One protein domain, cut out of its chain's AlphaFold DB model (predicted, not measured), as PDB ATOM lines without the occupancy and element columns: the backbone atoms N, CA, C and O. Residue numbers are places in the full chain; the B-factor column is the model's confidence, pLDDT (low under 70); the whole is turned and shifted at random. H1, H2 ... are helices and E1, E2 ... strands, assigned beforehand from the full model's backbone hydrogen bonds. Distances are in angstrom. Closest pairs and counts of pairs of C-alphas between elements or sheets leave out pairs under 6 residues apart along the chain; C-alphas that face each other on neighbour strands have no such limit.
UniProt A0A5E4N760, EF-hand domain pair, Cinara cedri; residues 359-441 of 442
ATOM      1  N   LYS A 359      81.470 154.210 106.609       64.12
ATOM      2  CA  LYS A 359      81.041 153.465 105.415       64.12
ATOM      3  C   LYS A 359      79.518 153.272 105.336       64.12
ATOM      4  O   LYS A 359      78.971 153.336 104.242       64.12
ATOM      5  N   MET A 360      78.841 153.047 106.464       62.56
ATOM      6  CA  MET A 360      77.381 152.865 106.520       62.56
ATOM      7  C   MET A 360      76.627 154.188 106.360       62.56
ATOM      8  O   MET A 360      75.526 154.193 105.824       62.56
ATOM      9  N   LEU A 361      77.229 155.304 106.785       68.81
ATOM     10  CA  LEU A 361      76.676 156.644 106.561       68.81
ATOM     11  C   LEU A 361      76.784 157.064 105.093       68.81
ATOM     12  O   LEU A 361      75.866 157.676 104.556       68.81
ATOM     13  N   LEU A 362      77.901 156.726 104.443       75.62
ATOM     14  CA  LEU A 362      78.109 157.007 103.022       75.62
ATOM     15  C   LEU A 362      77.252 156.105 102.123       75.62
ATOM     16  O   LEU A 362      76.762 156.569 101.098       75.62
ATOM     17  N   ASN A 363      77.042 154.849 102.531       73.06
ATOM     18  CA  ASN A 363      76.236 153.866 101.809       73.06
ATOM     19  C   ASN A 363      75.095 153.336 102.701       73.06
ATOM     20  O   ASN A 363      75.202 152.218 103.220       73.06
ATOM     21  N   PRO A 364      74.012 154.114 102.900       74.00
ATOM     22  CA  PRO A 364      72.881 153.681 103.708       74.00
ATOM     23  C   PRO A 364      72.162 152.496 103.056       74.00
ATOM     24  O   PRO A 364      72.019 152.414 101.835       74.00
ATOM     25  N   SER A 365      71.681 151.572 103.888       74.50
ATOM     26  CA  SER A 365      70.841 150.469 103.417       74.50
ATOM     27  C   SER A 365      69.429 150.962 103.083       74.50
ATOM     28  O   SER A 365      68.992 152.001 103.581       74.50
ATOM     29  N   ILE A 366      68.666 150.186 102.304       82.25
ATOM     30  CA  ILE A 366      67.245 150.482 102.041       82.25
ATOM     31  C   ILE A 366      66.464 150.605 103.360       82.25
ATOM     32  O   ILE A 366      65.605 151.467 103.494       82.25
ATOM     33  N   PHE A 367      66.806 149.801 104.367       81.56
ATOM     34  CA  PHE A 367      66.173 149.837 105.686       81.56
ATOM     35  C   PHE A 367      66.417 151.155 106.427       81.56
ATOM     36  O   PHE A 367      65.527 151.656 107.110       81.56
ATOM     37  N   THR A 368      67.572 151.778 106.205       77.06
ATOM     38  CA  THR A 368      67.906 153.097 106.756       77.06
ATOM     39  C   THR A 368      66.982 154.192 106.225       77.06
ATOM     40  O   THR A 368      66.641 155.109 106.967       77.06
ATOM     41  N   LEU A 369      66.496 154.071 104.983       77.06
ATOM     42  CA  LEU A 369      65.494 154.992 104.427       77.06
ATOM     43  C   LEU A 369      64.130 154.865 105.120       77.06
ATOM     44  O   LEU A 369      63.381 155.835 105.177       77.06
ATOM     45  N   TYR A 370      63.828 153.691 105.677       79.88
ATOM     46  CA  TYR A 370      62.628 153.436 106.477       79.88
ATOM     47  C   TYR A 370      62.819 153.757 107.968       79.88
ATOM     48  O   TYR A 370      61.949 153.447 108.778       79.88
ATOM     49  N   GLY A 371      63.945 154.374 108.340       75.19
ATOM     50  CA  GLY A 371      64.263 154.717 109.727       75.19
ATOM     51  C   GLY A 371      64.768 153.544 110.567       75.19
ATOM     52  O   GLY A 371      64.901 153.698 111.776       75.19
ATOM     53  N   LEU A 372      65.066 152.394 109.951       78.69
ATOM     54  CA  LEU A 372      65.658 151.250 110.639       78.69
ATOM     55  C   LEU A 372      67.184 151.358 110.662       78.69
ATOM     56  O   LEU A 372      67.851 151.615 109.655       78.69
ATOM     57  N   THR A 373      67.744 151.104 111.830       71.00
ATOM     58  CA  THR A 373      69.173 151.130 112.115       71.00
ATOM     59  C   THR A 373      69.734 149.712 112.180       71.00
ATOM     60  O   THR A 373      69.003 148.735 112.316       71.00
ATOM     61  N   HIS A 374      71.061 149.567 112.112       70.50
ATOM     62  CA  HIS A 374      71.703 148.255 112.251       70.50
ATOM     63  C   HIS A 374      71.385 147.592 113.602       70.50
ATOM     64  O   HIS A 374      71.257 146.374 113.658       70.50
ATOM     65  N   ARG A 375      71.187 148.377 114.669       72.00
ATOM     66  CA  ARG A 375      70.809 147.871 115.998       72.00
ATOM     67  C   ARG A 375      69.488 147.126 115.975       72.00
ATOM     68  O   ARG A 375      69.378 146.083 116.608       72.00
ATOM     69  N   ASP A 376      68.534 147.608 115.185       78.56
ATOM     70  CA  ASP A 376      67.221 146.983 115.076       78.56
ATOM     71  C   ASP A 376      67.324 145.560 114.508       78.56
ATOM     72  O   ASP A 376      66.491 144.720 114.832       78.56
ATOM     73  N   PHE A 377      68.362 145.243 113.725       82.44
ATOM     74  CA  PHE A 377      68.613 143.886 113.220       82.44
ATOM     75  C   PHE A 377      69.289 142.967 114.246       82.44
ATOM     76  O   PHE A 377      69.069 141.755 114.204       82.44
ATOM     77  N   TYR A 378      70.064 143.526 115.180       80.56
ATOM     78  CA  TYR A 378      70.718 142.782 116.264       80.56
ATOM     79  C   TYR A 378      69.866 142.683 117.536       80.56
ATOM     80  O   TYR A 378      70.198 141.928 118.446       80.56
ATOM     81  N   GLU A 379      68.749 143.407 117.615       79.38
ATOM     82  CA  GLU A 379      67.825 143.294 118.738       79.38
ATOM     83  C   GLU A 379      67.157 141.907 118.774       79.38
ATOM     84  O   GLU A 379      66.521 141.465 117.807       79.38
ATOM     85  N   GLY A 380      67.290 141.226 119.914       83.56
ATOM     86  CA  GLY A 380      66.723 139.900 120.133       83.56
ATOM     87  C   GLY A 380      65.194 139.917 120.134       83.56
ATOM     88  O   GLY A 380      64.562 140.622 120.926       83.56
ATOM     89  N   ARG A 381      64.581 139.087 119.287       87.94
ATOM     90  CA  ARG A 381      63.124 138.925 119.174       87.94
ATOM     91  C   ARG A 381      62.707 137.517 119.555       87.94
ATOM     92  O   ARG A 381      63.466 136.573 119.375       87.94
ATOM     93  N   SER A 382      61.497 137.377 120.088       91.81
ATOM     94  CA  SER A 382      60.948 136.067 120.436       91.81
ATOM     95  C   SER A 382      60.539 135.286 119.188       91.81
ATOM     96  O   SER A 382      60.234 135.866 118.142       91.81
ATOM     97  N   LYS A 383      60.452 133.959 119.327       91.69
ATOM     98  CA  LYS A 383      60.097 133.033 118.242       91.69
ATOM     99  C   LYS A 383      58.816 133.428 117.498       91.69
ATOM    100  O   LYS A 383      58.799 133.460 116.273       91.69
ATOM    101  N   LEU A 384      57.772 133.805 118.240       90.50
ATOM    102  CA  LEU A 384      56.475 134.207 117.679       90.50
ATOM    103  C   LEU A 384      56.554 135.512 116.877       90.50
ATOM    104  O   LEU A 384      55.944 135.632 115.816       90.50
ATOM    105  N   VAL A 385      57.307 136.497 117.380       91.75
ATOM    106  CA  VAL A 385      57.508 137.776 116.683       91.75
ATOM    107  C   VAL A 385      58.305 137.546 115.405       91.75
ATOM    108  O   VAL A 385      57.977 138.122 114.372       91.75
ATOM    109  N   MET A 386      59.310 136.675 115.465       91.00
ATOM    110  CA  MET A 386      60.151 136.340 114.327       91.00
ATOM    111  C   MET A 386      59.376 135.614 113.223       91.00
ATOM    112  O   MET A 386      59.464 135.985 112.056       91.00
ATOM    113  N   GLU A 387      58.548 134.634 113.587       90.69
ATOM    114  CA  GLU A 387      57.693 133.921 112.634       90.69
ATOM    115  C   GLU A 387      56.710 134.872 111.939       90.69
ATOM    116  O   GLU A 387      56.540 134.830 110.718       90.69
ATOM    117  N   LYS A 388      56.092 135.770 112.715       92.06
ATOM    118  CA  LYS A 388      55.181 136.781 112.179       92.06
ATOM    119  C   LYS A 388      55.902 137.749 111.243       92.06
ATOM    120  O   LYS A 388      55.405 138.006 110.156       92.06
ATOM    121  N   LEU A 389      57.080 138.239 111.630       91.25
ATOM    122  CA  LEU A 389      57.859 139.185 110.832       91.25
ATOM    123  C   LEU A 389      58.182 138.623 109.442       91.25
ATOM    124  O   LEU A 389      57.950 139.292 108.440       91.25
ATOM    125  N   PHE A 390      58.681 137.387 109.365       88.69
ATOM    126  CA  PHE A 390      59.019 136.769 108.078       88.69
ATOM    127  C   PHE A 390      57.776 136.494 107.231       88.69
ATOM    128  O   PHE A 390      57.812 136.687 106.016       88.69
ATOM    129  N   ARG A 391      56.658 136.133 107.869       88.94
ATOM    130  CA  ARG A 391      55.364 135.974 107.201       88.94
ATOM    131  C   ARG A 391      54.847 137.293 106.623       88.94
ATOM    132  O   ARG A 391      54.419 137.314 105.474       88.94
ATOM    133  N   ASP A 392      54.935 138.383 107.385       89.56
ATOM    134  CA  ASP A 392      54.497 139.724 106.972       89.56
ATOM    135  C   ASP A 392      55.355 140.268 105.812       89.56
ATOM    136  O   ASP A 392      54.847 140.961 104.934       89.56
ATOM    137  N   VAL A 393      56.640 139.897 105.757       85.81
ATOM    138  CA  VAL A 393      57.553 140.202 104.634       85.81
ATOM    139  C   VAL A 393      57.270 139.326 103.396       85.81
ATOM    140  O   VAL A 393      57.790 139.590 102.312       85.81
ATOM    141  N   GLY A 394      56.415 138.305 103.517       84.81
ATOM    142  CA  GLY A 394      56.037 137.399 102.427       84.81
ATOM    143  C   GLY A 394      56.903 136.140 102.319       84.81
ATOM    144  O   GLY A 394      56.780 135.388 101.351       84.81
ATOM    145  N   VAL A 395      57.766 135.872 103.303       84.19
ATOM    146  CA  VAL A 395      58.580 134.654 103.371       84.19
ATOM    147  C   VAL A 395      57.805 133.576 104.131       84.19
ATOM    148  O   VAL A 395      57.868 133.461 105.354       84.19
ATOM    149  N   ASN A 396      57.074 132.747 103.386       82.00
ATOM    150  CA  ASN A 396      56.334 131.619 103.952       82.00
ATOM    151  C   ASN A 396      57.253 130.405 104.151       82.00
ATOM    152  O   ASN A 396      57.383 129.552 103.272       82.00
ATOM    153  N   LEU A 397      57.888 130.321 105.322       83.12
ATOM    154  CA  LEU A 397      58.668 129.151 105.731       83.12
ATOM    155  C   LEU A 397      57.741 128.066 106.309       83.12
ATOM    156  O   LEU A 397      56.950 128.358 107.208       83.12
ATOM    157  N   PRO A 398      57.840 126.801 105.860       87.38
ATOM    158  CA  PRO A 398      57.181 125.683 106.532       87.38
ATOM    159  C   PRO A 398      57.643 125.578 107.991       87.38
ATOM    160  O   PRO A 398      58.845 125.663 108.249       87.38
ATOM    161  N   SER A 399      56.726 125.308 108.929       85.88
ATOM    162  CA  SER A 399      57.024 125.292 110.376       85.88
ATOM    163  C   SER A 399      58.229 124.414 110.735       85.88
ATOM    164  O   SER A 399      59.094 124.835 111.488       85.88
ATOM    165  N   LYS A 400      58.368 123.246 110.091       86.62
ATOM    166  CA  LYS A 400      59.515 122.345 110.293       86.62
ATOM    167  C   LYS A 400      60.863 122.974 109.926       86.62
ATOM    168  O   LYS A 400      61.858 122.700 110.580       86.62
ATOM    169  N   ILE A 401      60.914 123.770 108.857       86.62
ATOM    170  CA  ILE A 401      62.147 124.450 108.431       86.62
ATOM    171  C   ILE A 401      62.425 125.620 109.370       86.62
ATOM    172  O   ILE A 401      63.566 125.812 109.772       86.62
ATOM    173  N   PHE A 402      61.383 126.362 109.747       90.81
ATOM    174  CA  PHE A 402      61.500 127.468 110.689       90.81
ATOM    175  C   PHE A 402      62.072 127.014 112.038       90.81
ATOM    176  O   PHE A 402      62.994 127.649 112.539       90.81
ATOM    177  N   ASP A 403      61.589 125.895 112.585       90.94
ATOM    178  CA  ASP A 403      62.085 125.345 113.851       90.94
ATOM    179  C   ASP A 403      63.576 124.982 113.780       90.94
ATOM    180  O   ASP A 403      64.336 125.341 114.671       90.94
ATOM    181  N   VAL A 404      64.024 124.366 112.681       89.56
ATOM    182  CA  VAL A 404      65.443 124.011 112.488       89.56
ATOM    183  C   VAL A 404      66.332 125.252 112.364       89.56
ATOM    184  O   VAL A 404      67.417 125.298 112.942       89.56
ATOM    185  N   VAL A 405      65.884 126.272 111.622       90.06
ATOM    186  CA  VAL A 405      66.611 127.548 111.499       90.06
ATOM    187  C   VAL A 405      66.681 128.242 112.859       90.06
ATOM    188  O   VAL A 405      67.739 128.735 113.245       90.06
ATOM    189  N   TRP A 406      65.564 128.253 113.589       90.12
ATOM    190  CA  TRP A 406      65.468 128.842 114.917       90.12
ATOM    191  C   TRP A 406      66.426 128.169 115.897       90.12
ATOM    192  O   TRP A 406      67.177 128.868 116.565       90.12
ATOM    193  N   ASP A 407      66.456 126.838 115.944       89.94
ATOM    194  CA  ASP A 407      67.336 126.095 116.847       89.94
ATOM    195  C   ASP A 407      68.817 126.330 116.516       89.94
ATOM    196  O   ASP A 407      69.636 126.507 117.419       89.94
ATOM    197  N   ASN A 408      69.173 126.407 115.229       87.12
ATOM    198  CA  ASN A 408      70.534 126.749 114.810       87.12
ATOM    199  C   ASN A 408      70.918 128.174 115.228       87.12
ATOM    200  O   ASN A 408      71.985 128.378 115.803       87.12
ATOM    201  N   ALA A 409      70.035 129.145 115.002       85.88
ATOM    202  CA  ALA A 409      70.275 130.533 115.380       85.88
ATOM    203  C   ALA A 409      70.318 130.718 116.910       85.88
ATOM    204  O   ALA A 409      71.160 131.450 117.427       85.88
ATOM    205  N   TYR A 410      69.472 129.992 117.646       86.81
ATOM    206  CA  TYR A 410      69.449 129.980 119.109       86.81
ATOM    207  C   TYR A 410      70.742 129.410 119.701       86.81
ATOM    208  O   TYR A 410      71.218 129.889 120.725       86.81
ATOM    209  N   ARG A 411      71.380 128.433 119.047       83.19
ATOM    210  CA  ARG A 411      72.700 127.937 119.478       83.19
ATOM    211  C   ARG A 411      73.816 128.970 119.322       83.19
ATOM    212  O   ARG A 411      74.817 128.863 120.027       83.19
ATOM    213  N   CYS A 412      73.664 129.927 118.409       75.81
ATOM    214  CA  CYS A 412      74.645 130.983 118.169       75.81
ATOM    215  C   CYS A 412      74.440 132.194 119.090       75.81
ATOM    216  O   CYS A 412      75.409 132.683 119.662       75.81
ATOM    217  N   ASP A 413      73.198 132.670 119.222       74.06
ATOM    218  CA  ASP A 413      72.867 133.977 119.827       74.06
ATOM    219  C   ASP A 413      71.654 133.916 120.780       74.06
ATOM    220  O   ASP A 413      71.054 134.929 121.130       74.06
ATOM    221  N   GLY A 414      71.245 132.711 121.190       76.00
ATOM    222  CA  GLY A 414      70.084 132.499 122.051       76.00
ATOM    223  C   GLY A 414      70.323 132.976 123.480       76.00
ATOM    224  O   GLY A 414      70.927 132.274 124.290       76.00
ATOM    225  N   VAL A 415      69.787 134.152 123.807       71.88
ATOM    226  CA  VAL A 415      69.748 134.701 125.169       71.88
ATOM    227  C   VAL A 415      68.299 135.059 125.503       71.88
ATOM    228  O   VAL A 415      67.620 135.710 124.714       71.88
ATOM    229  N   ASP A 416      67.804 134.629 126.668       75.38
ATOM    230  CA  ASP A 416      66.443 134.919 127.161       75.38
ATOM    231  C   ASP A 416      65.305 134.568 126.169       75.38
ATOM    232  O   ASP A 416      64.362 135.344 125.994       75.38
ATOM    233  N   ASP A 417      65.388 133.415 125.490       81.88
ATOM    234  CA  ASP A 417      64.403 132.955 124.486       81.88
ATOM    235  C   ASP A 417      64.186 133.923 123.311       81.88
ATOM    236  O   ASP A 417      63.133 133.950 122.658       81.88
ATOM    237  N   LYS A 418      65.218 134.717 123.020       86.44
ATOM    238  CA  LYS A 418      65.254 135.682 121.929       86.44
ATOM    239  C   LYS A 418      66.450 135.425 121.023       86.44
ATOM    240  O   LYS A 418      67.491 134.958 121.468       86.44
ATOM    241  N   VAL A 419      66.275 135.757 119.748       86.81
ATOM    242  CA  VAL A 419      67.300 135.638 118.707       86.81
ATOM    243  C   VAL A 419      67.270 136.901 117.851       86.81
ATOM    244  O   VAL A 419      66.193 137.439 117.573       86.81
ATOM    245  N   SER A 420      68.441 137.407 117.466       88.62
ATOM    246  CA  SER A 420      68.547 138.557 116.566       88.62
ATOM    247  C   SER A 420      68.121 138.220 115.131       88.62
ATOM    248  O   SER A 420      68.219 137.079 114.670       88.62
ATOM    249  N   ILE A 421      67.641 139.227 114.390       89.12
ATOM    250  CA  ILE A 421      67.205 139.020 113.003       89.12
ATOM    251  C   ILE A 421      68.376 138.605 112.120       89.12
ATOM    252  O   ILE A 421      68.219 137.736 111.263       89.12
ATOM    253  N   GLU A 422      69.540 139.211 112.336       85.75
ATOM    254  CA  GLU A 422      70.709 138.971 111.499       85.75
ATOM    255  C   GLU A 422      71.247 137.542 111.641       85.75
ATOM    256  O   GLU A 422      71.503 136.885 110.633       85.75
ATOM    257  N   VAL A 423      71.322 137.014 112.867       86.62
ATOM    258  CA  VAL A 423      71.777 135.635 113.108       86.62
ATOM    259  C   VAL A 423      70.781 134.624 112.546       86.62
ATOM    260  O   VAL A 423      71.175 133.642 111.918       86.62
ATOM    261  N   PHE A 424      69.478 134.880 112.686       89.50
ATOM    262  CA  PHE A 424      68.459 134.035 112.066       89.50
ATOM    263  C   PHE A 424      68.533 134.068 110.531       89.50
ATOM    264  O   PHE A 424      68.424 133.029 109.879       89.50
ATOM    265  N   ARG A 425      68.751 135.251 109.941       87.56
ATOM    266  CA  ARG A 425      68.943 135.422 108.493       87.56
ATOM    267  C   ARG A 425      70.168 134.650 108.006       87.56
ATOM    268  O   ARG A 425      70.082 133.988 106.974       87.56
ATOM    269  N   GLN A 426      71.270 134.700 108.752       87.94
ATOM    270  CA  GLN A 426      72.482 133.946 108.446       87.94
ATOM    271  C   GLN A 426      72.236 132.433 108.513       87.94
ATOM    272  O   GLN A 426      72.546 131.728 107.556       87.94
ATOM    273  N   ALA A 427      71.597 131.937 109.577       87.12
ATOM    274  CA  ALA A 427      71.257 130.519 109.707       87.12
ATOM    275  C   ALA A 427      70.338 130.032 108.569       87.12
ATOM    276  O   ALA A 427      70.480 128.911 108.073       87.12
ATOM    277  N   LEU A 428      69.405 130.880 108.119       87.56
ATOM    278  CA  LEU A 428      68.551 130.591 106.969       87.56
ATOM    279  C   LEU A 428      69.355 130.519 105.662       87.56
ATOM    280  O   LEU A 428      69.109 129.631 104.845       87.56
ATOM    281  N   GLN A 429      70.310 131.432 105.472       86.81
ATOM    282  CA  GLN A 429      71.179 131.464 104.299       86.81
ATOM    283  C   GLN A 429      72.083 130.226 104.235       86.81
ATOM    284  O   GLN A 429      72.129 129.566 103.199       86.81
ATOM    285  N   GLU A 430      72.720 129.850 105.342       86.69
ATOM    286  CA  GLU A 430      73.563 128.648 105.426       86.69
ATOM    287  C   GLU A 430      72.767 127.370 105.100       86.69
ATOM    288  O   GLU A 430      73.245 126.482 104.390       86.69
ATOM    289  N   LEU A 431      71.511 127.289 105.554       85.06
ATOM    290  CA  LEU A 431      70.616 126.179 105.217       85.06
ATOM    291  C   LEU A 431      70.207 126.167 103.739       85.06
ATOM    292  O   LEU A 431      70.056 125.088 103.160       85.06
ATOM    293  N   ALA A 432      70.020 127.335 103.122       82.19
ATOM    294  CA  ALA A 432      69.734 127.437 101.694       82.19
ATOM    295  C   ALA A 432      70.945 127.014 100.846       82.19
ATOM    296  O   ALA A 432      70.796 126.221  99.918       82.19
ATOM    297  N   GLU A 433      72.144 127.477 101.209       84.88
ATOM    298  CA  GLU A 433      73.401 127.121 100.541       84.88
ATOM    299  C   GLU A 433      73.694 125.617 100.660       84.88
ATOM    300  O   GLU A 433      74.018 124.969  99.664       84.88
ATOM    301  N   SER A 434      73.479 125.029 101.841       77.62
ATOM    302  CA  SER A 434      73.635 123.586 102.068       77.62
ATOM    303  C   SER A 434      72.707 122.740 101.180       77.62
ATOM    304  O   SER A 434      73.150 121.761 100.578       77.62
ATOM    305  N   LYS A 435      71.441 123.152 101.009       67.94
ATOM    306  CA  LYS A 435      70.481 122.455 100.133       67.94
ATOM    307  C   LYS A 435      70.802 122.585  98.643       67.94
ATOM    308  O   LYS A 435      70.612 121.630  97.896       67.94
ATOM    309  N   MET A 436      71.315 123.734  98.198       59.59
ATOM    310  CA  MET A 436      71.730 123.900  96.798       59.59
ATOM    311  C   MET A 436      72.974 123.072  96.446       59.59
ATOM    312  O   MET A 436      73.146 122.678  95.295       59.59
ATOM    313  N   VAL A 437      73.839 122.772  97.418       54.22
ATOM    314  CA  VAL A 437      74.998 121.887  97.212       54.22
ATOM    315  C   VAL A 437      74.585 120.413  97.122       54.22
ATOM    316  O   VAL A 437      75.256 119.644  96.435       54.22
ATOM    317  N   THR A 438      73.488 120.010  97.771       53.94
ATOM    318  CA  THR A 438      72.967 118.638  97.667       53.94
ATOM    319  C   THR A 438      72.220 118.379  96.358       53.94
ATOM    320  O   THR A 438      72.406 117.311  95.797       53.94
ATOM    321  N   ASP A 439      71.483 119.357  95.817       50.81
ATOM    322  CA  ASP A 439      70.770 119.215  94.527       50.81
ATOM    323  C   ASP A 439      71.703 119.225  93.297       50.81
ATOM    324  O   ASP A 439      71.314 118.784  92.224       50.81
ATOM    325  N   ASN A 440      72.939 119.722  93.426       48.56
ATOM    326  CA  ASN A 440      73.937 119.727  92.341       48.56
ATOM    327  C   ASN A 440      74.878 118.503  92.368       48.56
ATOM    328  O   ASN A 440      75.905 118.498  91.684       48.56
ATOM    329  N   ARG A 441      74.594 117.507  93.217       46.22
ATOM    330  CA  ARG A 441      75.381 116.266  93.348       46.22
ATOM    331  C   ARG A 441      74.627 115.001  92.931       46.22
ATOM    332  O   ARG A 441      75.222 113.927  93.020       46.22
TER     333      ARG A 441
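AT A GLANCE: This is residues 359 to 441 of the 442 residues of the protein "EF-hand domain pair" of Cinara cedri (UniProt A0A5E4N760). A tiny two-stranded sheet, E1 and E2, sits among three larger helices, H4, H5 and H6, which splay at steep angles. A string of short helices, H1 to H3, leads in from far off, and residues 432 to 441, of which 432 to 439 belong to H6, stick out. The printed part has 83 residues, with six named helices and two named strands in the order H1, H2, H3, E1, H4, H5, E2, H6; the strands are antiparallel and the class is mostly helix. The whole is only just loose, close to compact, with a radius of gyration of the C-alphas of 14.2 A and spans of 42 by 33 by 24 A.

HOW THE PARTS SIT: H1, residues 359 to 362, and H2, residues 366 to 369, are apart, and each touches no helix. H3, residues 374 to 378, touches residues 421 to 423 alone of H6, residues 421 to 439; the closest C-alphas, of Phe 377 and Ile 421, are 5.1 A apart. E1, residues 380 to 382, and E2, residues 418 to 420, are antiparallel neighbours at 131 degrees, with N 381 and O 419 within hydrogen-bond range at 2.9 A. H4, residues 383 to 392, is close to but not clearly touching H5, residues 399 to 413; the closest C-alphas, of Lys 383 and Trp 406, are 7.6 A apart. H5 touches residues 423 to 431 alone of H6, at a steep tilt of 58 degrees, opposite ways; the closest C-alphas, of Ala 409 and Phe 424, are 5.2 A apart. In H3, H4, H5 and H6 every O i to N i+4 pair is within hydrogen-bond range; H1 and H2 are too short for one.

IN THESE COORDINATES: H1 begins with C-alpha 359 at (81.041, 153.465, 105.415). From first to last C-alpha, H4 measures 14.3 A, H5 20.4 A and H6 27.3 A. H6 ends with C-alpha 439 at (70.770, 119.215, 94.527).

THE WHOLE: The two C-alphas farthest apart, of Gly 371 and Arg 441, are 43.2 A apart. The printed part has no cut and no long link. The mean pLDDT of the printed part is 80.7; residues 359 to 361 and 435 to 441 are under 70.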